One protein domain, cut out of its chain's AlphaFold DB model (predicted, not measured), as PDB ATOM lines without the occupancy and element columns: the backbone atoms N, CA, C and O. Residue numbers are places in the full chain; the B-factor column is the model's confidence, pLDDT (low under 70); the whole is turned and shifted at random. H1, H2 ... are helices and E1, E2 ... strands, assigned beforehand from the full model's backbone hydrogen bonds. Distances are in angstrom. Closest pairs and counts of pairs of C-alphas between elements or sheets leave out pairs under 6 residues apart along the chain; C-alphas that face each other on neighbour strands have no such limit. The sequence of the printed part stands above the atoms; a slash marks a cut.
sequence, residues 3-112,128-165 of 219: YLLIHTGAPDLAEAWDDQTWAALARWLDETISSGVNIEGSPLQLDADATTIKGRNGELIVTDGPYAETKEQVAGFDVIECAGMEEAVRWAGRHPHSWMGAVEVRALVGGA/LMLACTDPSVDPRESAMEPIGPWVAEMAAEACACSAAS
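What this domain is: This is residues 3 to 112 and 128 to 165 of the 219 residues of the protein "YCII domain-containing protein" of Trebonia kvetii (UniProt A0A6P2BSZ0). A twisted sheet of four strands has H2 and H3 over one face, while the separate hairpin of E3 and E4 lies away from it and a long helix, H5, sticks out free at the end of an unnamed stretch. The sheet's order is E2, E5, E1, E6, antiparallel throughout. The printed part has 148 residues with five named helices and six named strands, in the order E1, H1, H2, E2, E3, E4, E5, H3, H4, E6, H5; the class is mixed, helices and strands. The whole is loose, with a radius of gyration of the C-alphas of 19.2 A, and spans 52 by 40 by 30 A.

How they stand to each other: Begin with the inner strands E1, residues 3 to 9, and E5, residues 73 to 81, which are antiparallel at 158 degrees; look for N 5 and O 78, 2.7 A apart. E5 bends by 50 degrees at residue 76. Beside E1 find the edge strand E6, residues 102 to 107, with N 6 and O 104 at 2.9 A, within hydrogen-bond range. Beside E5 find the other edge strand, E2, residues 38 to 43, with N 79 and O 40 at 2.7 A. Two layers form where H2, residues 19 to 34, and H3, residues 85 to 92, are on the same face of this sheet. H2 is over E2 and runs along the strands, at 16 degrees to E2 on the local plane; its closest C-alphas to E2 are those of Thr 32 and Asn 38, 5.1 A apart. H3, at a height over the sheet of 8.6 A, is over E1 and only just over E6, on which 3 of its C-alphas fall; the closest C-alphas of H3 and E6 are those of Ala 92 and Val 103, 6.5 A apart. H4, residues 97 to 100, only grazes the sheet. H1, residues 13 to 16, is not on it, and is close to but not clearly touching H4, with the C-alphas of Leu 13 and Met 100 7.6 A apart. E1, H1, H2, E2 and E5, H3, H4, E6 are split strand-helix-strand units, two strands running the same way with another strand between them in the sheet, each with a right-handed crossover. The hairpin of E3, residues 51 to 56, and E4, residues 59 to 64, is antiparallel at 157 degrees, with N 54 and O 61 at 2.8 A; both strands are apart from the four of the sheet. H5, residues 148 to 165, touches no helix and is not on the four-stranded sheet. In H2, H3 and H5 every O i to N i+4 pair is within hydrogen-bond range; H1 and H4 are too short for such a pair.

Where its parts are: Find C-alpha 3 at (17.859, -41.467, 3.817); from there E1 runs 19.3 A to C-alpha 9. H2 covers 22.3 A and E5 24.3 A. For H5, start at C-alpha 148, (8.819, -59.681, -21.374), and go 26.2 A to C-alpha 165 at (10.869, -35.279, -30.631).

The domain as a whole: Look at Gln 20 and Pro 149 for the two C-alphas farthest apart, 52.8 A. Residues 113 to 127 are not printed, and C-alphas 112 and 128 are 15.5 A apart across this cut, in the link from E6 to H5. Of the links that are printed whole, none is long, but residues 128 to 147 hold no named element. Mean pLDDT of the printed part is 76.3; it is under 70 at residue 14 and residues 56 to 60, 110 to 112 and 137 to 165, and H5 has a mean of 35.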
ATOM      1  N   TYR A   3      18.943 -40.990   2.971       91.88
ATOM      2  CA  TYR A   3      17.859 -41.467   3.817       91.88
ATOM      3  C   TYR A   3      16.525 -40.972   3.259       91.88
ATOM      4  O   TYR A   3      16.405 -39.809   2.897       91.88
ATOM      5  N   LEU A   4      15.536 -41.858   3.197       93.94
ATOM      6  CA  LEU A   4      14.138 -41.536   2.947       93.94
ATOM      7  C   LEU A   4      13.464 -41.221   4.285       93.94
ATOM      8  O   LEU A   4      13.502 -42.041   5.202       93.94
ATOM      9  N   LEU A   5      12.845 -40.053   4.373       95.81
ATOM     10  CA  LEU A   5      11.881 -39.685   5.395       95.81
ATOM     11  C   LEU A   5      10.487 -39.997   4.853       95.81
ATOM     12  O   LEU A   5      10.134 -39.509   3.783       95.81
ATOM     13  N   ILE A   6       9.709 -40.808   5.564       95.19
ATOM     14  CA  ILE A   6       8.297 -41.063   5.249       95.19
ATOM     15  C   ILE A   6       7.461 -40.367   6.316       95.19
ATOM     16  O   ILE A   6       7.523 -40.742   7.486       95.19
ATOM     17  N   HIS A   7       6.690 -39.361   5.912       92.75
ATOM     18  CA  HIS A   7       5.812 -38.613   6.809       92.75
ATOM     19  C   HIS A   7       4.475 -39.338   6.910       92.75
ATOM     20  O   HIS A   7       3.787 -39.489   5.899       92.75
ATOM     21  N   THR A   8       4.097 -39.792   8.104       92.94
ATOM     22  CA  THR A   8       2.815 -40.467   8.352       92.94
ATOM     23  C   THR A   8       1.966 -39.704   9.355       92.94
ATOM     24  O   THR A   8       2.485 -39.039  10.249       92.94
ATOM     25  N   GLY A   9       0.648 -39.747   9.207       88.69
ATOM     26  CA  GLY A   9      -0.262 -39.066  10.124       88.69
ATOM     27  C   GLY A   9      -1.715 -39.421   9.860       88.69
ATOM     28  O   GLY A   9      -2.013 -40.146   8.912       88.69
ATOM     29  N   ALA A  10      -2.621 -38.917  10.695       85.06
ATOM     30  CA  ALA A  10      -4.049 -39.039  10.426       85.06
ATOM     31  C   ALA A  10      -4.401 -38.384   9.068       85.06
ATOM     32  O   ALA A  10      -3.750 -37.402   8.696       85.06
ATOM     33  N   PRO A  11      -5.403 -38.887   8.321       76.81
ATOM     34  CA  PRO A  11      -5.763 -38.336   7.008       76.81
ATOM     35  C   PRO A  11      -6.105 -36.838   7.029       76.81
ATOM     36  O   PRO A  11      -5.836 -36.126   6.067       76.81
ATOM     37  N   ASP A  12      -6.651 -36.349   8.142       79.50
ATOM     38  CA  ASP A  12      -7.045 -34.957   8.376       79.50
ATOM     39  C   ASP A  12      -5.934 -34.101   9.013       79.50
ATOM     40  O   ASP A  12      -6.143 -32.923   9.304       79.50
ATOM     41  N   LEU A  13      -4.724 -34.643   9.207       76.88
ATOM     42  CA  LEU A  13      -3.638 -33.930   9.888       76.88
ATOM     43  C   LEU A  13      -3.273 -32.608   9.200       76.88
ATOM     44  O   LEU A  13      -2.933 -31.641   9.879       76.88
ATOM     45  N   ALA A  14      -3.356 -32.554   7.869       69.69
ATOM     46  CA  ALA A  14      -3.068 -31.343   7.103       69.69
ATOM     47  C   ALA A  14      -4.052 -30.199   7.413       69.69
ATOM     48  O   ALA A  14      -3.667 -29.034   7.358       69.69
ATOM     49  N   GLU A  15      -5.295 -30.514   7.788       77.94
ATOM     50  CA  GLU A  15      -6.295 -29.516   8.191       77.94
ATOM     51  C   GLU A  15      -5.993 -28.927   9.575       77.94
ATOM     52  O   GLU A  15      -6.406 -27.811   9.886       77.94
ATOM     53  N   ALA A  16      -5.236 -29.655  10.402       76.38
ATOM     54  CA  ALA A  16      -4.811 -29.205  11.723       76.38
ATOM     55  C   ALA A  16      -3.590 -28.269  11.687       76.38
ATOM     56  O   ALA A  16      -3.196 -27.747  12.732       76.38
ATOM     57  N   TRP A  17      -2.961 -28.066  10.524       80.06
ATOM     58  CA  TRP A  17      -1.796 -27.193  10.399       80.06
ATOM     59  C   TRP A  17      -2.208 -25.722  10.373       80.06
ATOM     60  O   TRP A  17      -2.917 -25.265   9.477       80.06
ATOM     61  N   ASP A  18      -1.696 -24.969  11.338       84.25
ATOM     62  CA  ASP A  18      -1.860 -23.523  11.429       84.25
ATOM     63  C   ASP A  18      -0.712 -22.758  10.743       84.25
ATOM     64  O   ASP A  18       0.288 -23.328  10.290       84.25
ATOM     65  N   ASP A  19      -0.833 -21.429  10.691       85.69
ATOM     66  CA  ASP A  19       0.182 -20.541  10.105       85.69
ATOM     67  C   ASP A  19       1.570 -20.731  10.740       85.69
ATOM     68  O   ASP A  19       2.598 -20.607  10.067       85.69
ATOM     69  N   GLN A  20       1.624 -21.048  12.037       87.12
ATOM     70  CA  GLN A  20       2.879 -21.272  12.746       87.12
ATOM     71  C   GLN A  20       3.569 -22.556  12.270       87.12
ATOM     72  O   GLN A  20       4.791 -22.558  12.080       87.12
ATOM     73  N   THR A  21       2.798 -23.618  12.048       82.00
ATOM     74  CA  THR A  21       3.269 -24.912  11.542       82.00
ATOM     75  C   THR A  21       3.773 -24.777  10.109       82.00
ATOM     76  O   THR A  21       4.901 -25.181   9.814       82.00
ATOM     77  N   TRP A  22       3.018 -24.095   9.243       82.25
ATOM     78  CA  TRP A  22       3.448 -23.793   7.874       82.25
ATOM     79  C   TRP A  22       4.726 -22.950   7.834       82.25
ATOM     80  O   TRP A  22       5.657 -23.256   7.088       82.25
ATOM     81  N   ALA A  23       4.832 -21.929   8.689       83.56
ATOM     82  CA  ALA A  23       6.040 -21.116   8.792       83.56
ATOM     83  C   ALA A  23       7.246 -21.906   9.327       83.56
ATOM     84  O   ALA A  23       8.393 -21.570   9.017       83.56
ATOM     85  N   ALA A  24       7.026 -22.915  10.172       84.75
ATOM     86  CA  ALA A  24       8.082 -23.809  10.640       84.75
ATOM     87  C   ALA A  24       8.545 -24.762   9.528       84.75
ATOM     88  O   ALA A  24       9.752 -24.951   9.372       84.75
ATOM     89  N   LEU A  25       7.620 -25.285   8.710       87.06
ATOM     90  CA  LEU A  25       7.964 -26.115   7.552       87.06
ATOM     91  C   LEU A  25       8.781 -25.311   6.541       87.06
ATOM     92  O   LEU A  25       9.835 -25.766   6.111       87.06
ATOM     93  N   ALA A  26       8.342 -24.094   6.213       86.44
ATOM     94  CA  ALA A  26       9.054 -23.220   5.284       86.44
ATOM     95  C   ALA A  26      10.502 -22.953   5.732       86.44
ATOM     96  O   ALA A  26      11.419 -23.003   4.917       86.44
ATOM     97  N   ARG A  27      10.723 -22.734   7.035       92.25
ATOM     98  CA  ARG A  27      12.070 -22.570   7.607       92.25
ATOM     99  C   ARG A  27      12.908 -23.841   7.504       92.25
ATOM    100  O   ARG A  27      14.083 -23.763   7.165       92.25
ATOM    101  N   TRP A  28      12.316 -24.998   7.793       93.75
ATOM    102  CA  TRP A  28      13.007 -26.283   7.668       93.75
ATOM    103  C   TRP A  28      13.404 -26.568   6.213       93.75
ATOM    104  O   TRP A  28      14.534 -26.984   5.958       93.75
ATOM    105  N   LEU A  29      12.513 -26.291   5.255       88.75
ATOM    106  CA  LEU A  29      12.789 -26.431   3.824       88.75
ATOM    107  C   LEU A  29      13.919 -25.498   3.381       88.75
ATOM    108  O   LEU A  29      14.877 -25.960   2.773       88.75
ATOM    109  N   ASP A  30      13.851 -24.212   3.730       88.44
ATOM    110  CA  ASP A  30      14.886 -23.231   3.381       88.44
ATOM    111  C   ASP A  30      16.269 -23.654   3.897       88.44
ATOM    112  O   ASP A  30      17.247 -23.685   3.149       88.44
ATOM    113  N   GLU A  31      16.354 -24.078   5.160       91.75
ATOM    114  CA  GLU A  31      17.611 -24.521   5.762       91.75
ATOM    115  C   GLU A  31      18.150 -25.804   5.117       91.75
ATOM    116  O   GLU A  31      19.341 -25.904   4.815       91.75
ATOM    117  N   THR A  32      17.294 -26.801   4.897       88.19
ATOM    118  CA  THR A  32      17.735 -28.101   4.373       88.19
ATOM    119  C   THR A  32      18.074 -28.045   2.885       88.19
ATOM    120  O   THR A  32      19.034 -28.690   2.464       88.19
ATOM    121  N   ILE A  33      17.360 -27.235   2.099       86.62
ATOM    122  CA  ILE A  33      17.666 -26.997   0.683       86.62
ATOM    123  C   ILE A  33      18.952 -26.174   0.553       86.62
ATOM    124  O   ILE A  33      19.862 -26.568  -0.176       86.62
ATOM    125  N   SER A  34      19.078 -25.057   1.280       87.44
ATOM    126  CA  SER A  34      20.257 -24.179   1.175       87.44
ATOM    127  C   SER A  34      21.552 -24.832   1.670       87.44
ATOM    128  O   SER A  34      22.628 -24.535   1.150       87.44
ATOM    129  N   SER A  35      21.462 -25.754   2.634       89.69
ATOM    130  CA  SER A  35      22.599 -26.565   3.098       89.69
ATOM    131  C   SER A  35      22.922 -27.767   2.201       89.69
ATOM    132  O   SER A  35      23.944 -28.418   2.417       89.69
ATOM    133  N   GLY A  36      22.085 -28.065   1.200       88.38
ATOM    134  CA  GLY A  36      22.243 -29.220   0.309       88.38
ATOM    135  C   GLY A  36      21.902 -30.567   0.955       88.38
ATOM    136  O   GLY A  36      22.218 -31.610   0.388       88.38
ATOM    137  N   VAL A  37      21.280 -30.561   2.139       92.56
ATOM    138  CA  VAL A  37      20.843 -31.776   2.837       92.56
ATOM    139  C   VAL A  37      19.604 -32.367   2.172       92.56
ATOM    140  O   VAL A  37      19.531 -33.584   2.031       92.56
ATOM    141  N   ASN A  38      18.632 -31.543   1.768       87.94
ATOM    142  CA  ASN A  38      17.428 -32.017   1.081       87.94
ATOM    143  C   ASN A  38      17.708 -32.197  -0.419       87.94
ATOM    144  O   ASN A  38      18.140 -31.262  -1.091       87.94
ATOM    145  N   ILE A  39      17.477 -33.409  -0.924       87.00
ATOM    146  CA  ILE A  39      17.717 -33.787  -2.322       87.00
ATOM    147  C   ILE A  39      16.428 -33.701  -3.143       87.00
ATOM    148  O   ILE A  39      16.449 -33.268  -4.297       87.00
ATOM    149  N   GLU A  40      15.325 -34.154  -2.553       85.06
ATOM    150  CA  GLU A  40      13.995 -34.179  -3.149       85.06
ATOM    151  C   GLU A  40      12.958 -34.403  -2.050       85.06
ATOM    152  O   GLU A  40      13.196 -35.177  -1.131       85.06
ATOM    153  N   GLY A  41      11.780 -33.809  -2.181       85.12
ATOM    154  CA  GLY A  41      10.664 -34.087  -1.292       85.12
ATOM    155  C   GLY A  41       9.363 -33.569  -1.873       85.12
ATOM    156  O   GLY A  41       9.354 -32.704  -2.753       85.12
ATOM    157  N   SER A  42       8.250 -34.135  -1.423       82.81
ATOM    158  CA  SER A  42       6.930 -33.665  -1.828       82.81
ATOM    159  C   SER A  42       5.847 -34.120  -0.850       82.81
ATOM    160  O   SER A  42       5.904 -35.263  -0.375       82.81
ATOM    161  N   PRO A  43       4.829 -33.281  -0.581       84.94
ATOM    162  CA  PRO A  43       3.568 -33.782  -0.055       84.94
ATOM    163  C   PRO A  43       2.909 -34.705  -1.087       84.94
ATOM    164  O   PRO A  43       3.041 -34.513  -2.299       84.94
ATOM    165  N   LEU A  44       2.189 -35.714  -0.610       84.69
ATOM    166  CA  LEU A  44       1.368 -36.571  -1.457       84.69
ATOM    167  C   LEU A  44      -0.065 -36.035  -1.530       84.69
ATOM    168  O   LEU A  44      -0.500 -35.252  -0.686       84.69
ATOM    169  N   GLN A  45      -0.790 -36.465  -2.562       82.44
ATOM    170  CA  GLN A  45      -2.243 -36.297  -2.614       82.44
ATOM    171  C   GLN A  45      -2.917 -37.145  -1.526       82.44
ATOM    172  O   GLN A  45      -2.272 -37.988  -0.897       82.44
ATOM    173  N   LEU A  46      -4.214 -36.915  -1.318       80.69
ATOM    174  CA  LEU A  46      -5.004 -37.651  -0.335       80.69
ATOM    175  C   LEU A  46      -4.945 -39.162  -0.597       80.69
ATOM    176  O   LEU A  46      -4.833 -39.620  -1.734       80.69
ATOM    177  N   ASP A  47      -5.064 -39.947   0.467       78.62
ATOM    178  CA  ASP A  47      -5.061 -41.409   0.407       78.62
ATOM    179  C   ASP A  47      -6.186 -41.972  -0.477       78.62
ATOM    180  O   ASP A  47      -5.994 -42.992  -1.139       78.62
ATOM    181  N   ALA A  48      -7.322 -41.275  -0.561       80.38
ATOM    182  CA  ALA A  48      -8.416 -41.590  -1.477       80.38
ATOM    183  C   ALA A  48      -8.012 -41.570  -2.967       80.38
ATOM    184  O   ALA A  48      -8.616 -42.288  -3.762       80.38
ATOM    185  N   ASP A  49      -6.981 -40.801  -3.337       80.75
ATOM    186  CA  ASP A  49      -6.446 -40.728  -4.704       80.75
ATOM    187  C   ASP A  49      -5.331 -41.760  -4.956       80.75
ATOM    188  O   ASP A  49      -4.775 -41.843  -6.057       80.75
ATOM    189  N   ALA A  50      -4.965 -42.553  -3.945       81.50
ATOM    190  CA  ALA A  50      -3.972 -43.600  -4.103       81.50
ATOM    191  C   ALA A  50      -4.513 -44.758  -4.955       81.50
ATOM    192  O   ALA A  50      -5.712 -45.009  -5.063       81.50
ATOM    193  N   THR A  51      -3.596 -45.512  -5.556       80.50
ATOM    194  CA  THR A  51      -3.911 -46.750  -6.271       80.50
ATOM    195  C   THR A  51      -2.980 -47.848  -5.795       80.50
ATOM    196  O   THR A  51      -1.755 -47.710  -5.820       80.50
ATOM    197  N   THR A  52      -3.562 -48.969  -5.393       80.19
ATOM    198  CA  THR A  52      -2.851 -50.149  -4.915       80.19
ATOM    199  C   THR A  52      -2.851 -51.237  -5.975       80.19
ATOM    200  O   THR A  52      -3.887 -51.585  -6.537       80.19
ATOM    201  N   ILE A  53      -1.677 -51.817  -6.224       79.12
ATOM    202  CA  ILE A  53      -1.489 -52.905  -7.185       79.12
ATOM    203  C   ILE A  53      -0.928 -54.121  -6.443       79.12
ATOM    204  O   ILE A  53       0.098 -54.022  -5.771       79.12
ATOM    205  N   LYS A  54      -1.587 -55.277  -6.568       73.12
ATOM    206  CA  LYS A  54      -1.165 -56.553  -5.968       73.12
ATOM    207  C   LYS A  54      -1.149 -57.656  -7.022       73.12
ATOM    208  O   LYS A  54      -2.140 -57.873  -7.707       73.12
ATOM    209  N   GLY A  55      -0.041 -58.384  -7.125       72.75
ATOM    210  CA  GLY A  55       0.018 -59.621  -7.903       72.75
ATOM    211  C   GLY A  55      -0.515 -60.797  -7.087       72.75
ATOM    212  O   GLY A  55      -0.099 -60.983  -5.945       72.75
ATOM    213  N   ARG A  56      -1.419 -61.602  -7.648       67.56
ATOM    214  CA  ARG A  56      -1.913 -62.831  -7.014       67.56
ATOM    215  C   ARG A  56      -2.260 -63.868  -8.071       67.56
ATOM    216  O   ARG A  56      -3.036 -63.583  -8.973       67.56
ATOM    217  N   ASN A  57      -1.723 -65.082  -7.937       67.94
ATOM    218  CA  ASN A  57      -2.005 -66.211  -8.838       67.94
ATOM    219  C   ASN A  57      -1.829 -65.877 -10.337       67.94
ATOM    220  O   ASN A  57      -2.607 -66.335 -11.167       67.94
ATOM    221  N   GLY A  58      -0.835 -65.052 -10.675       66.31
ATOM    222  CA  GLY A  58      -0.581 -64.604 -12.049       66.31
ATOM    223  C   GLY A  58      -1.504 -63.520 -12.586       66.31
ATOM    224  O   GLY A  58      -1.354 -63.121 -13.736       66.31
ATOM    225  N   GLU A  59      -2.393 -62.977 -11.758       57.56
ATOM    226  CA  GLU A  59      -3.202 -61.809 -12.094       57.56
ATOM    227  C   GLU A  59      -2.719 -60.567 -11.333       57.56
ATOM    228  O   GLU A  59      -2.260 -60.651 -10.189       57.56
ATOM    229  N   LEU A  60      -2.847 -59.399 -11.964       66.62
ATOM    230  CA  LEU A  60      -2.712 -58.105 -11.298       66.62
ATOM    231  C   LEU A  60      -4.086 -57.640 -10.820       66.62
ATOM    232  O   LEU A  60      -5.023 -57.512 -11.608       66.62
ATOM    233  N   ILE A  61      -4.181 -57.362  -9.528       70.75
ATOM    234  CA  ILE A  61      -5.341 -56.772  -8.875       70.75
ATOM    235  C   ILE A  61      -5.014 -55.301  -8.632       70.75
ATOM    236  O   ILE A  61      -4.054 -54.995  -7.926       70.75
ATOM    237  N   VAL A  62      -5.810 -54.407  -9.214       78.50
ATOM    238  CA  VAL A  62      -5.717 -52.956  -9.012       78.50
ATOM    239  C   VAL A  62      -6.923 -52.510  -8.194       78.50
ATOM    240  O   VAL A  62      -8.055 -52.851  -8.540       78.50
ATOM    241  N   THR A  63      -6.679 -51.784  -7.108       77.00
ATOM    242  CA  THR A  63      -7.710 -51.253  -6.211       77.00
ATOM    243  C   THR A  63      -7.446 -49.788  -5.910       77.00
ATOM    244  O   THR A  63      -6.293 -49.400  -5.722       77.00
ATOM    245  N   ASP A  64      -8.511 -49.002  -5.809       81.56
ATOM    246  CA  ASP A  64      -8.432 -47.621  -5.337       81.56
ATOM    247  C   ASP A  64      -8.069 -47.594  -3.843       81.56
ATOM    248  O   ASP A  64      -8.393 -48.523  -3.094       81.56
ATOM    249  N   GLY A  65      -7.386 -46.534  -3.419       79.56
ATOM    250  CA  GLY A  65      -6.948 -46.330  -2.044       79.56
ATOM    251  C   GLY A  65      -5.558 -46.898  -1.711       79.56
ATOM    252  O   GLY A  65      -4.886 -47.527  -2.546       79.56
ATOM    253  N   PRO A  66      -5.085 -46.648  -0.476       84.06
ATOM    254  CA  PRO A  66      -3.741 -46.996  -0.026       84.06
ATOM    255  C   PRO A  66      -3.563 -48.508   0.170       84.06
ATOM    256  O   PRO A  66      -4.522 -49.268   0.297       84.06
ATOM    257  N   TYR A  67      -2.304 -48.964   0.236       78.38
ATOM    258  CA  TYR A  67      -1.993 -50.403   0.293       78.38
ATOM    259  C   TYR A  67      -2.559 -51.108   1.535       78.38
ATOM    260  O   TYR A  67      -2.833 -52.318   1.496       78.38
ATOM    261  N   ALA A  68      -2.686 -50.351   2.624       79.12
ATOM    262  CA  ALA A  68      -3.224 -50.777   3.896       79.12
ATOM    263  C   ALA A  68      -4.202 -49.722   4.418       79.12
ATOM    264  O   ALA A  68      -3.879 -48.539   4.511       79.12
ATOM    265  N   GLU A  69      -5.386 -50.181   4.812       77.69
ATOM    266  CA  GLU A  69      -6.325 -49.393   5.600       77.69
ATOM    267  C   GLU A  69      -5.772 -49.286   7.024       77.69
ATOM    268  O   GLU A  69      -5.912 -50.200   7.840       77.69
ATOM    269  N   THR A  70      -5.073 -48.193   7.316       81.50
ATOM    270  CA  THR A  70      -4.553 -47.926   8.658       81.50
ATOM    271  C   THR A  70      -5.021 -46.571   9.164       81.50
ATOM    272  O   THR A  70      -5.532 -45.743   8.411       81.50
ATOM    273  N   LYS A  71      -4.871 -46.358  10.475       82.75
ATOM    274  CA  LYS A  71      -5.207 -45.081  11.114       82.75
ATOM    275  C   LYS A  71      -4.270 -43.947  10.694       82.75
ATOM    276  O   LYS A  71      -4.646 -42.791  10.839       82.75
ATOM    277  N   GLU A  72      -3.079 -44.282  10.204       86.38
ATOM    278  CA  GLU A  72      -2.099 -43.326   9.701       86.38
ATOM    279  C   GLU A  72      -1.824 -43.578   8.216       86.38
ATOM    280  O   GLU A  72      -1.688 -44.716   7.766       86.38
ATOM    281  N   GLN A  73      -1.731 -42.506   7.446       89.12
ATOM    282  CA  GLN A  73      -1.473 -42.535   6.013       89.12
ATOM    283  C   GLN A  73      -0.157 -41.833   5.708       89.12
ATOM    284  O   GLN A  73       0.267 -40.944   6.448       89.12
ATOM    285  N   VAL A  74       0.502 -42.246   4.625       90.12
ATOM    286  CA  VAL A  74       1.710 -41.570   4.142       90.12
ATOM    287  C   VAL A  74       1.294 -40.253   3.497       90.12
ATOM    288  O   VAL A  74       0.667 -40.249   2.443       90.12
ATOM    289  N   ALA A  75       1.653 -39.145   4.133       88.50
ATOM    290  CA  ALA A  75       1.280 -37.793   3.730       88.50
ATOM    291  C   ALA A  75       2.342 -37.114   2.851       88.50
ATOM    292  O   ALA A  75       2.073 -36.107   2.201       88.50
ATOM    293  N   GLY A  76       3.568 -37.634   2.840       88.00
ATOM    294  CA  GLY A  76       4.692 -36.999   2.163       88.00
ATOM    295  C   GLY A  76       5.977 -37.790   2.315       88.00
ATOM    296  O   GLY A  76       6.056 -38.747   3.091       88.00
ATOM    297  N   PHE A  77       7.008 -37.349   1.605       93.56
ATOM    298  CA  PHE A  77       8.358 -37.861   1.787       93.56
ATOM    299  C   PHE A  77       9.418 -36.785   1.549       93.56
ATOM    300  O   PHE A  77       9.173 -35.823   0.824       93.56
ATOM    301  N   ASP A  78      10.613 -37.023   2.087       92.31
ATOM    302  CA  ASP A  78      11.848 -36.339   1.699       92.31
ATOM    303  C   ASP A  78      12.974 -37.360   1.525       92.31
ATOM    304  O   ASP A  78      13.032 -38.373   2.218       92.31
ATOM    305  N   VAL A  79      13.915 -37.084   0.634       92.06
ATOM    306  CA  VAL A  79      15.202 -37.762   0.530       92.06
ATOM    307  C   VAL A  79      16.264 -36.782   0.994       92.06
ATOM    308  O   VAL A  79      16.460 -35.732   0.385       92.06
ATOM    309  N   ILE A  80      16.968 -37.139   2.063       92.81
ATOM    310  CA  ILE A  80      18.034 -36.318   2.633       92.81
ATOM    311  C   ILE A  80      19.388 -37.011   2.523       92.81
ATOM    312  O   ILE A  80      19.495 -38.233   2.672       92.81
ATOM    313  N   GLU A  81      20.442 -36.238   2.289       92.62
ATOM    314  CA  GLU A  81      21.820 -36.702   2.367       92.62
ATOM    315  C   GLU A  81      22.451 -36.309   3.706       92.62
ATOM    316  O   GLU A  81      22.509 -35.144   4.090       92.62
ATOM    317  N   CYS A  82      22.939 -37.312   4.434       93.31
ATOM    318  CA  CYS A  82      23.581 -37.154   5.734       93.31
ATOM    319  C   CYS A  82      24.834 -38.035   5.841       93.31
ATOM    320  O   CYS A  82      25.006 -39.022   5.113       93.31
ATOM    321  N   ALA A  83      25.700 -37.735   6.803       93.19
ATOM    322  CA  ALA A  83      26.853 -38.554   7.154       93.19
ATOM    323  C   ALA A  83      26.443 -39.896   7.788       93.19
ATOM    324  O   ALA A  83      27.146 -40.894   7.630       93.19
ATOM    325  N   GLY A  84      25.293 -39.950   8.472       91.94
ATOM    326  CA  GLY A  84      24.853 -41.129   9.220       91.94
ATOM    327  C   GLY A  84      23.415 -41.037   9.741       91.94
ATOM    328  O   GLY A  84      22.791 -39.980   9.679       91.94
ATOM    329  N   MET A  85      22.912 -42.149  10.290       94.56
ATOM    330  CA  MET A  85      21.548 -42.261  10.831       94.56
ATOM    331  C   MET A  85      21.281 -41.232  11.935       94.56
ATOM    332  O   MET A  85      20.218 -40.629  11.977       94.56
ATOM    333  N   GLU A  86      22.260 -40.980  12.803       97.38
ATOM    334  CA  GLU A  86      22.131 -39.993  13.882       97.38
ATOM    335  C   GLU A  86      21.868 -38.580  13.353       97.38
ATOM    336  O   GLU A  86      21.101 -37.825  13.944       97.38
ATOM    337  N   GLU A  87      22.498 -38.207  12.238       96.75
ATOM    338  CA  GLU A  87      22.259 -36.916  11.597       96.75
ATOM    339  C   GLU A  87      20.901 -36.876  10.898       96.75
ATOM    340  O   GLU A  87      20.173 -35.900  11.061       96.75
ATOM    341  N   ALA A  88      20.521 -37.955  10.211       96.00
ATOM    342  CA  ALA A  88      19.206 -38.067   9.591       96.00
ATOM    343  C   ALA A  88      18.073 -37.936  10.625       96.00
ATOM    344  O   ALA A  88      17.119 -37.195  10.406       96.00
ATOM    345  N   VAL A  89      18.214 -38.572  11.794       97.31
ATOM    346  CA  VAL A  89      17.261 -38.453  12.911       97.31
ATOM    347  C   VAL A  89      17.194 -37.022  13.447       97.31
ATOM    348  O   VAL A  89      16.104 -36.543  13.753       97.31
ATOM    349  N   ARG A  90      18.324 -36.303  13.532       97.38
ATOM    350  CA  ARG A  90      18.309 -34.884  13.933       97.38
ATOM    351  C   ARG A  90      17.539 -34.022  12.939       97.38
ATOM    352  O   ARG A  90      16.788 -33.154  13.371       97.38
ATOM    353  N   TRP A  91      17.700 -34.250  11.637       97.06
ATOM    354  CA  TRP A  91      16.938 -33.524  10.619       97.06
ATOM    355  C   TRP A  91      15.449 -33.866  10.656       97.06
ATOM    356  O   TRP A  91      14.624 -32.952  10.663       97.06
ATOM    357  N   ALA A  92      15.116 -35.153  10.766       96.38
ATOM    358  CA  ALA A  92      13.741 -35.630  10.872       96.38
ATOM    359  C   ALA A  92      13.025 -35.063  12.109       96.38
ATOM    360  O   ALA A  92      11.917 -34.556  11.989       96.38
ATOM    361  N   GLY A  93      13.674 -35.056  13.279       95.88
ATOM    362  CA  GLY A  93      13.090 -34.529  14.522       95.88
ATOM    363  C   GLY A  93      12.901 -33.005  14.548       95.88
ATOM    364  O   GLY A  93      12.230 -32.476  15.433       95.88
ATOM    365  N   ARG A  94      13.495 -32.280  13.595       96.38
ATOM    366  CA  ARG A  94      13.282 -30.836  13.407       96.38
ATOM    367  C   ARG A  94      12.147 -30.530  12.432       96.38
ATOM    368  O   ARG A  94      11.725 -29.377  12.364       96.38
ATOM    369  N   HIS A  95      11.684 -31.518  11.671       95.44
ATOM    370  CA  HIS A  95      10.577 -31.345  10.745       95.44
ATOM    371  C   HIS A  95       9.267 -31.196  11.543       95.44
ATOM    372  O   HIS A  95       9.008 -32.026  12.412       95.44
ATOM    373  N   PRO A  96       8.403 -30.196  11.282       91.25
ATOM    374  CA  PRO A  96       7.186 -29.988  12.081       91.25
ATOM    375  C   PRO A  96       6.279 -31.224  12.149       91.25
ATOM    376  O   PRO A  96       5.730 -31.538  13.204       91.25
ATOM    377  N   HIS A  97       6.203 -31.984  11.051       90.50
ATOM    378  CA  HIS A  97       5.417 -33.219  10.971       90.50
ATOM    379  C   HIS A  97       5.791 -34.256  12.040       90.50
ATOM    380  O   HIS A  97       4.911 -34.970  12.507       90.50
ATOM    381  N   SER A  98       7.048 -34.312  12.501       94.00
ATOM    382  CA  SER A  98       7.463 -35.282  13.529       94.00
ATOM    383  C   SER A  98       6.817 -35.053  14.896       94.00
ATOM    384  O   SER A  98       6.945 -35.900  15.775       94.00
ATOM    385  N   TRP A  99       6.176 -33.901  15.101       90.19
ATOM    386  CA  TRP A  99       5.537 -33.517  16.360       90.19
ATOM    387  C   TRP A  99       4.012 -33.659  16.333       90.19
ATOM    388  O   TRP A  99       3.386 -33.627  17.390       90.19
ATOM    389  N   MET A 100       3.420 -33.804  15.145       85.31
ATOM    390  CA  MET A 100       1.969 -33.925  14.953       85.31
ATOM    391  C   MET A 100       1.562 -35.291  14.379       85.31
ATOM    392  O   MET A 100       0.441 -35.739  14.599       85.31
ATOM    393  N   GLY A 101       2.476 -35.956  13.673       87.94
ATOM    394  CA  GLY A 101       2.362 -37.333  13.205       87.94
ATOM    395  C   GLY A 101       3.641 -38.101  13.529       87.94
ATOM    396  O   GLY A 101       4.181 -37.991  14.630       87.94
ATOM    397  N   ALA A 102       4.157 -38.849  12.559       93.00
ATOM    398  CA  ALA A 102       5.430 -39.546  12.668       93.00
ATOM    399  C   ALA A 102       6.279 -39.382  11.401       93.00
ATOM    400  O   ALA A 102       5.778 -39.093  10.315       93.00
ATOM    401  N   VAL A 103       7.592 -39.554  11.561       96.44
ATOM    402  CA  VAL A 103       8.556 -39.578  10.456       96.44
ATOM    403  C   VAL A 103       9.372 -40.859  10.557       96.44
ATOM    404  O   VAL A 103      10.162 -41.026  11.488       96.44
ATOM    405  N   GLU A 104       9.195 -41.773   9.606       96.31
ATOM    406  CA  GLU A 104      10.021 -42.974   9.494       96.31
ATOM    407  C   GLU A 104      11.302 -42.647   8.718       96.31
ATOM    408  O   GLU A 104      11.247 -42.222   7.565       96.31
ATOM    409  N   VAL A 105      12.466 -42.865   9.336       96.50
ATOM    410  CA  VAL A 105      13.777 -42.636   8.712       96.50
ATOM    411  C   VAL A 105      14.336 -43.960   8.194       96.50
ATOM    412  O   VAL A 105      14.678 -44.850   8.976       96.50
ATOM    413  N   ARG A 106      14.487 -44.094   6.875       95.12
ATOM    414  CA  ARG A 106      15.011 -45.307   6.228       95.12
ATOM    415  C   ARG A 106      16.267 -45.001   5.427       95.12
ATOM    416  O   ARG A 106      16.243 -44.165   4.535       95.12
ATOM    417  N   ALA A 107      17.360 -45.717   5.675       91.50
ATOM    418  CA  ALA A 107      18.541 -45.614   4.816       91.50
ATOM    419  C   ALA A 107      18.240 -46.166   3.413       91.50
ATOM    420  O   ALA A 107      17.711 -47.273   3.279       91.50
ATOM    421  N   LEU A 108      18.616 -45.427   2.368       85.12
ATOM    422  CA  LEU A 108      18.578 -45.939   1.002       85.12
ATOM    423  C   LEU A 108      19.774 -46.862   0.758       85.12
ATOM    424  O   LEU A 108      20.902 -46.591   1.180       85.12
ATOM    425  N   VAL A 109      19.535 -47.963   0.045       76.00
ATOM    426  CA  VAL A 109      20.612 -48.861  -0.381       76.00
ATOM    427  C   VAL A 109      21.451 -48.115  -1.419       76.00
ATOM    428  O   VAL A 109      20.991 -47.843  -2.527       76.00
ATOM    429  N   GLY A 110      22.676 -47.748  -1.037       62.12
ATOM    430  CA  GLY A 110      23.567 -46.944  -1.868       62.12
ATOM    431  C   GLY A 110      23.764 -47.529  -3.269       62.12
ATOM    432  O   GLY A 110      23.973 -48.732  -3.440       62.12
ATOM    433  N   GLY A 111      23.716 -46.650  -4.271       51.88
ATOM    434  CA  GLY A 111      24.001 -46.962  -5.665       51.88
ATOM    435  C   GLY A 111      22.868 -46.636  -6.639       51.88
ATOM    436  O   GLY A 111      23.160 -46.427  -7.813       51.88
ATOM    437  N   ALA A 112      21.601 -46.585  -6.206       51.28
ATOM    438  CA  ALA A 112      20.535 -46.119  -7.097       51.28
ATOM    439  C   ALA A 112      20.951 -44.738  -7.631       51.28
ATOM    440  O   ALA A 112      21.562 -43.999  -6.857       51.28
ATOM    441  N   LEU A 128       4.991 -41.076  -6.095       79.81
ATOM    442  CA  LEU A 128       5.779 -41.921  -5.203       79.81
ATOM    443  C   LEU A 128       5.236 -43.350  -5.281       79.81
ATOM    444  O   LEU A 128       4.046 -43.577  -5.082       79.81
ATOM    445  N   MET A 129       6.114 -44.318  -5.530       80.44
ATOM    446  CA  MET A 129       5.760 -45.732  -5.453       80.44
ATOM    447  C   MET A 129       6.276 -46.327  -4.144       80.44
ATOM    448  O   MET A 129       7.485 -46.374  -3.915       80.44
ATOM    449  N   LEU A 130       5.365 -46.843  -3.320       81.56
ATOM    450  CA  LEU A 130       5.705 -47.627  -2.137       81.56
ATOM    451  C   LEU A 130       5.620 -49.118  -2.465       81.56
ATOM    452  O   LEU A 130       4.564 -49.635  -2.822       81.56
ATOM    453  N   ALA A 131       6.750 -49.811  -2.343       79.56
ATOM    454  CA  ALA A 131       6.807 -51.259  -2.479       79.56
ATOM    455  C   ALA A 131       6.669 -51.908  -1.096       79.56
ATOM    456  O   ALA A 131       7.630 -51.968  -0.326       79.56
ATOM    457  N   CYS A 132       5.472 -52.404  -0.793       77.06
ATOM    458  CA  CYS A 132       5.187 -53.139   0.435       77.06
ATOM    459  C   CYS A 132       5.227 -54.645   0.158       77.06
ATOM    460  O   CYS A 132       4.684 -55.115  -0.841       77.06
ATOM    461  N   THR A 133       5.866 -55.407   1.046       71.69
ATOM    462  CA  THR A 133       5.913 -56.873   0.948       71.69
ATOM    463  C   THR A 133       4.983 -57.472   1.991       71.69
ATOM    464  O   THR A 133       5.065 -57.117   3.165       71.69
ATOM    465  N   ASP A 134       4.081 -58.350   1.557       70.31
ATOM    466  CA  ASP A 134       3.278 -59.167   2.464       70.31
ATOM    467  C   ASP A 134       4.115 -60.398   2.849       70.31
ATOM    468  O   ASP A 134       4.363 -61.248   1.989       70.31
ATOM    469  N   PRO A 135       4.584 -60.513   4.105       71.88
ATOM    470  CA  PRO A 135       5.442 -61.622   4.513       71.88
ATOM    471  C   PRO A 135       4.719 -62.975   4.498       71.88
ATOM    472  O   PRO A 135       5.379 -64.007   4.599       71.88
ATOM    473  N   SER A 136       3.385 -62.990   4.394       72.31
ATOM    474  CA  SER A 136       2.600 -64.222   4.274       72.31
ATOM    475  C   SER A 136       2.578 -64.791   2.853       72.31
ATOM    476  O   SER A 136       2.200 -65.947   2.666       72.31
ATOM    477  N   VAL A 137       3.001 -64.010   1.856       66.12
ATOM    478  CA  VAL A 137       3.066 -64.433   0.455       66.12
ATOM    479  C   VAL A 137       4.474 -64.942   0.154       66.12
ATOM    480  O   VAL A 137       5.428 -64.167   0.211       66.12
ATOM    481  N   ASP A 138       4.625 -66.224  -0.217       64.50
ATOM    482  CA  ASP A 138       5.890 -66.696  -0.799       64.50
ATOM    483  C   ASP A 138       6.010 -66.124  -2.227       64.50
ATOM    484  O   ASP A 138       5.220 -66.479  -3.114       64.50
ATOM    485  N   PRO A 139       6.994 -65.248  -2.502       59.06
ATOM    486  CA  PRO A 139       7.182 -64.675  -3.831       59.06
ATOM    487  C   PRO A 139       7.490 -65.729  -4.908       59.06
ATOM    488  O   PRO A 139       7.361 -65.429  -6.091       59.06
ATOM    489  N   ARG A 140       7.877 -66.957  -4.538       60.00
ATOM    490  CA  ARG A 140       8.102 -68.078  -5.468       60.00
ATOM    491  C   ARG A 140       6.808 -68.751  -5.923       60.00
ATOM    492  O   ARG A 140       6.807 -69.401  -6.963       60.00
ATOM    493  N   GLU A 141       5.732 -68.619  -5.151       54.16
ATOM    494  CA  GLU A 141       4.416 -69.200  -5.455       54.16
ATOM    495  C   GLU A 141       3.531 -68.243  -6.261       54.16
ATOM    496  O   GLU A 141       2.584 -68.655  -6.932       54.16
ATOM    497  N   SER A 142       3.869 -66.952  -6.252       54.59
ATOM    498  CA  SER A 142       3.269 -65.964  -7.140       54.59
ATOM    499  C   SER A 142       3.804 -66.183  -8.552       54.59
ATOM    500  O   SER A 142       4.864 -65.677  -8.909       54.59
ATOM    501  N   ALA A 143       3.085 -66.967  -9.356       48.78
ATOM    502  CA  ALA A 143       3.394 -67.163 -10.768       48.78
ATOM    503  C   ALA A 143       3.275 -65.823 -11.513       48.78
ATOM    504  O   ALA A 143       2.221 -65.499 -12.036       48.78
ATOM    505  N   MET A 144       4.324 -65.000 -11.524       51.62
ATOM    506  CA  MET A 144       4.400 -63.832 -12.397       51.62
ATOM    507  C   MET A 144       4.323 -64.320 -13.845       51.62
ATOM    508  O   MET A 144       5.181 -65.098 -14.271       51.62
ATOM    509  N   GLU A 145       3.349 -63.845 -14.624       50.34
ATOM    510  CA  GLU A 145       3.521 -63.897 -16.076       50.34
ATOM    511  C   GLU A 145       4.833 -63.169 -16.430       50.34
ATOM    512  O   GLU A 145       5.159 -62.144 -15.815       50.34
ATOM    513  N   PRO A 146       5.629 -63.678 -17.387       49.09
ATOM    514  CA  PRO A 146       6.839 -62.992 -17.804       49.09
ATOM    515  C   PRO A 146       6.459 -61.599 -18.303       49.09
ATOM    516  O   PRO A 146       5.741 -61.481 -19.286       49.09
ATOM    517  N   ILE A 147       6.985 -60.535 -17.693       47.81
ATOM    518  CA  ILE A 147       6.730 -59.157 -18.157       47.81
ATOM    519  C   ILE A 147       7.298 -58.888 -19.564       47.81
ATOM    520  O   ILE A 147       7.117 -57.806 -20.109       47.81
ATOM    521  N   GLY A 148       8.060 -59.831 -20.130       39.34
ATOM    522  CA  GLY A 148       8.819 -59.681 -21.374       39.34
ATOM    523  C   GLY A 148       8.011 -59.172 -22.577       39.34
ATOM    524  O   GLY A 148       8.490 -58.255 -23.243       39.34
ATOM    525  N   PRO A 149       6.797 -59.688 -22.855       45.53
ATOM    526  CA  PRO A 149       5.943 -59.175 -23.926       45.53
ATOM    527  C   PRO A 149       5.550 -57.711 -23.706       45.53
ATOM    528  O   PRO A 149       5.588 -56.921 -24.644       45.53
ATOM    529  N   TRP A 150       5.271 -57.336 -22.456       40.94
ATOM    530  CA  TRP A 150       4.932 -55.965 -22.077       40.94
ATOM    531  C   TRP A 150       6.143 -55.023 -22.212       40.94
ATOM    532  O   TRP A 150       6.035 -53.934 -22.766       40.94
ATOM    533  N   VAL A 151       7.340 -55.475 -21.821       36.56
ATOM    534  CA  VAL A 151       8.603 -54.724 -21.973       36.56
ATOM    535  C   VAL A 151       8.956 -54.460 -23.442       36.56
ATOM    536  O   VAL A 151       9.438 -53.376 -23.772       36.56
ATOM    537  N   ALA A 152       8.729 -55.431 -24.330       37.34
ATOM    538  CA  ALA A 152       8.990 -55.277 -25.760       37.34
ATOM    539  C   ALA A 152       8.029 -54.273 -26.427       37.34
ATOM    540  O   ALA A 152       8.453 -53.503 -27.289       37.34
ATOM    541  N   GLU A 153       6.765 -54.250 -25.998       40.00
ATOM    542  CA  GLU A 153       5.751 -53.292 -26.455       40.00
ATOM    543  C   GLU A 153       6.094 -51.862 -26.003       40.00
ATOM    544  O   GLU A 153       6.175 -50.953 -26.830       40.00
ATOM    545  N   MET A 154       6.469 -51.677 -24.730       37.66
ATOM    546  CA  MET A 154       6.895 -50.370 -24.206       37.66
ATOM    547  C   MET A 154       8.164 -49.819 -24.882       37.66
ATOM    548  O   MET A 154       8.280 -48.611 -25.101       37.66
ATOM    549  N   ALA A 155       9.131 -50.678 -25.225       36.50
ATOM    550  CA  ALA A 155      10.347 -50.256 -25.926       36.50
ATOM    551  C   ALA A 155      10.055 -49.753 -27.352       36.50
ATOM    552  O   ALA A 155      10.707 -48.819 -27.825       36.50
ATOM    553  N   ALA A 156       9.061 -50.341 -28.024       35.53
ATOM    554  CA  ALA A 156       8.622 -49.901 -29.344       35.53
ATOM    555  C   ALA A 156       7.938 -48.520 -29.294       35.53
ATOM    556  O   ALA A 156       8.209 -47.672 -30.145       35.53
ATOM    557  N   GLU A 157       7.122 -48.255 -28.268       36.41
ATOM    558  CA  GLU A 157       6.439 -46.965 -28.078       36.41
ATOM    559  C   GLU A 157       7.386 -45.836 -27.642       36.41
ATOM    560  O   GLU A 157       7.304 -44.716 -28.154       36.41
ATOM    561  N   ALA A 158       8.348 -46.119 -26.758       31.66
ATOM    562  CA  ALA A 158       9.362 -45.143 -26.354       31.66
ATOM    563  C   ALA A 158      10.238 -44.697 -27.541       31.66
ATOM    564  O   ALA A 158      10.502 -43.502 -27.694       31.66
ATOM    565  N   CYS A 159      10.620 -45.635 -28.420       30.11
ATOM    566  CA  CYS A 159      11.304 -45.335 -29.682       30.11
ATOM    567  C   CYS A 159      10.457 -44.455 -30.619       30.11
ATOM    568  O   CYS A 159      10.995 -43.579 -31.300       30.11
ATOM    569  N   ALA A 160       9.134 -44.649 -30.648       29.33
ATOM    570  CA  ALA A 160       8.227 -43.825 -31.445       29.33
ATOM    571  C   ALA A 160       8.119 -42.384 -30.901       29.33
ATOM    572  O   ALA A 160       8.139 -41.429 -31.680       29.33
ATOM    573  N   CYS A 161       8.098 -42.204 -29.576       27.95
ATOM    574  CA  CYS A 161       8.109 -40.882 -28.937       27.95
ATOM    575  C   CYS A 161       9.439 -40.127 -29.122       27.95
ATOM    576  O   CYS A 161       9.427 -38.908 -29.328       27.95
ATOM    577  N   SER A 162      10.587 -40.817 -29.081       29.78
ATOM    578  CA  SER A 162      11.897 -40.195 -29.338       29.78
ATOM    579  C   SER A 162      12.076 -39.805 -30.809       29.78
ATOM    580  O   SER A 162      12.606 -38.737 -31.103       29.78
ATOM    581  N   ALA A 163      11.561 -40.615 -31.742       30.91
ATOM    582  CA  ALA A 163      11.566 -40.283 -33.168       30.91
ATOM    583  C   ALA A 163      10.707 -39.043 -33.490       30.91
ATOM    584  O   ALA A 163      11.053 -38.274 -34.384       30.91
ATOM    585  N   ALA A 164       9.628 -38.806 -32.734       31.50
ATOM    586  CA  ALA A 164       8.759 -37.637 -32.888       31.50
ATOM    587  C   ALA A 164       9.328 -36.337 -32.279       31.50
ATOM    588  O   ALA A 164       8.872 -35.251 -32.632       31.50
ATOM    589  N   SER A 165      10.313 -36.424 -31.376       34.06
ATOM    590  CA  SER A 165      10.869 -35.279 -30.631       34.06
ATOM    591  C   SER A 165      12.277 -34.849 -31.077       34.06
ATOM    592  O   SER A 165      12.836 -33.912 -30.514       34.06
TER     593      SER A 165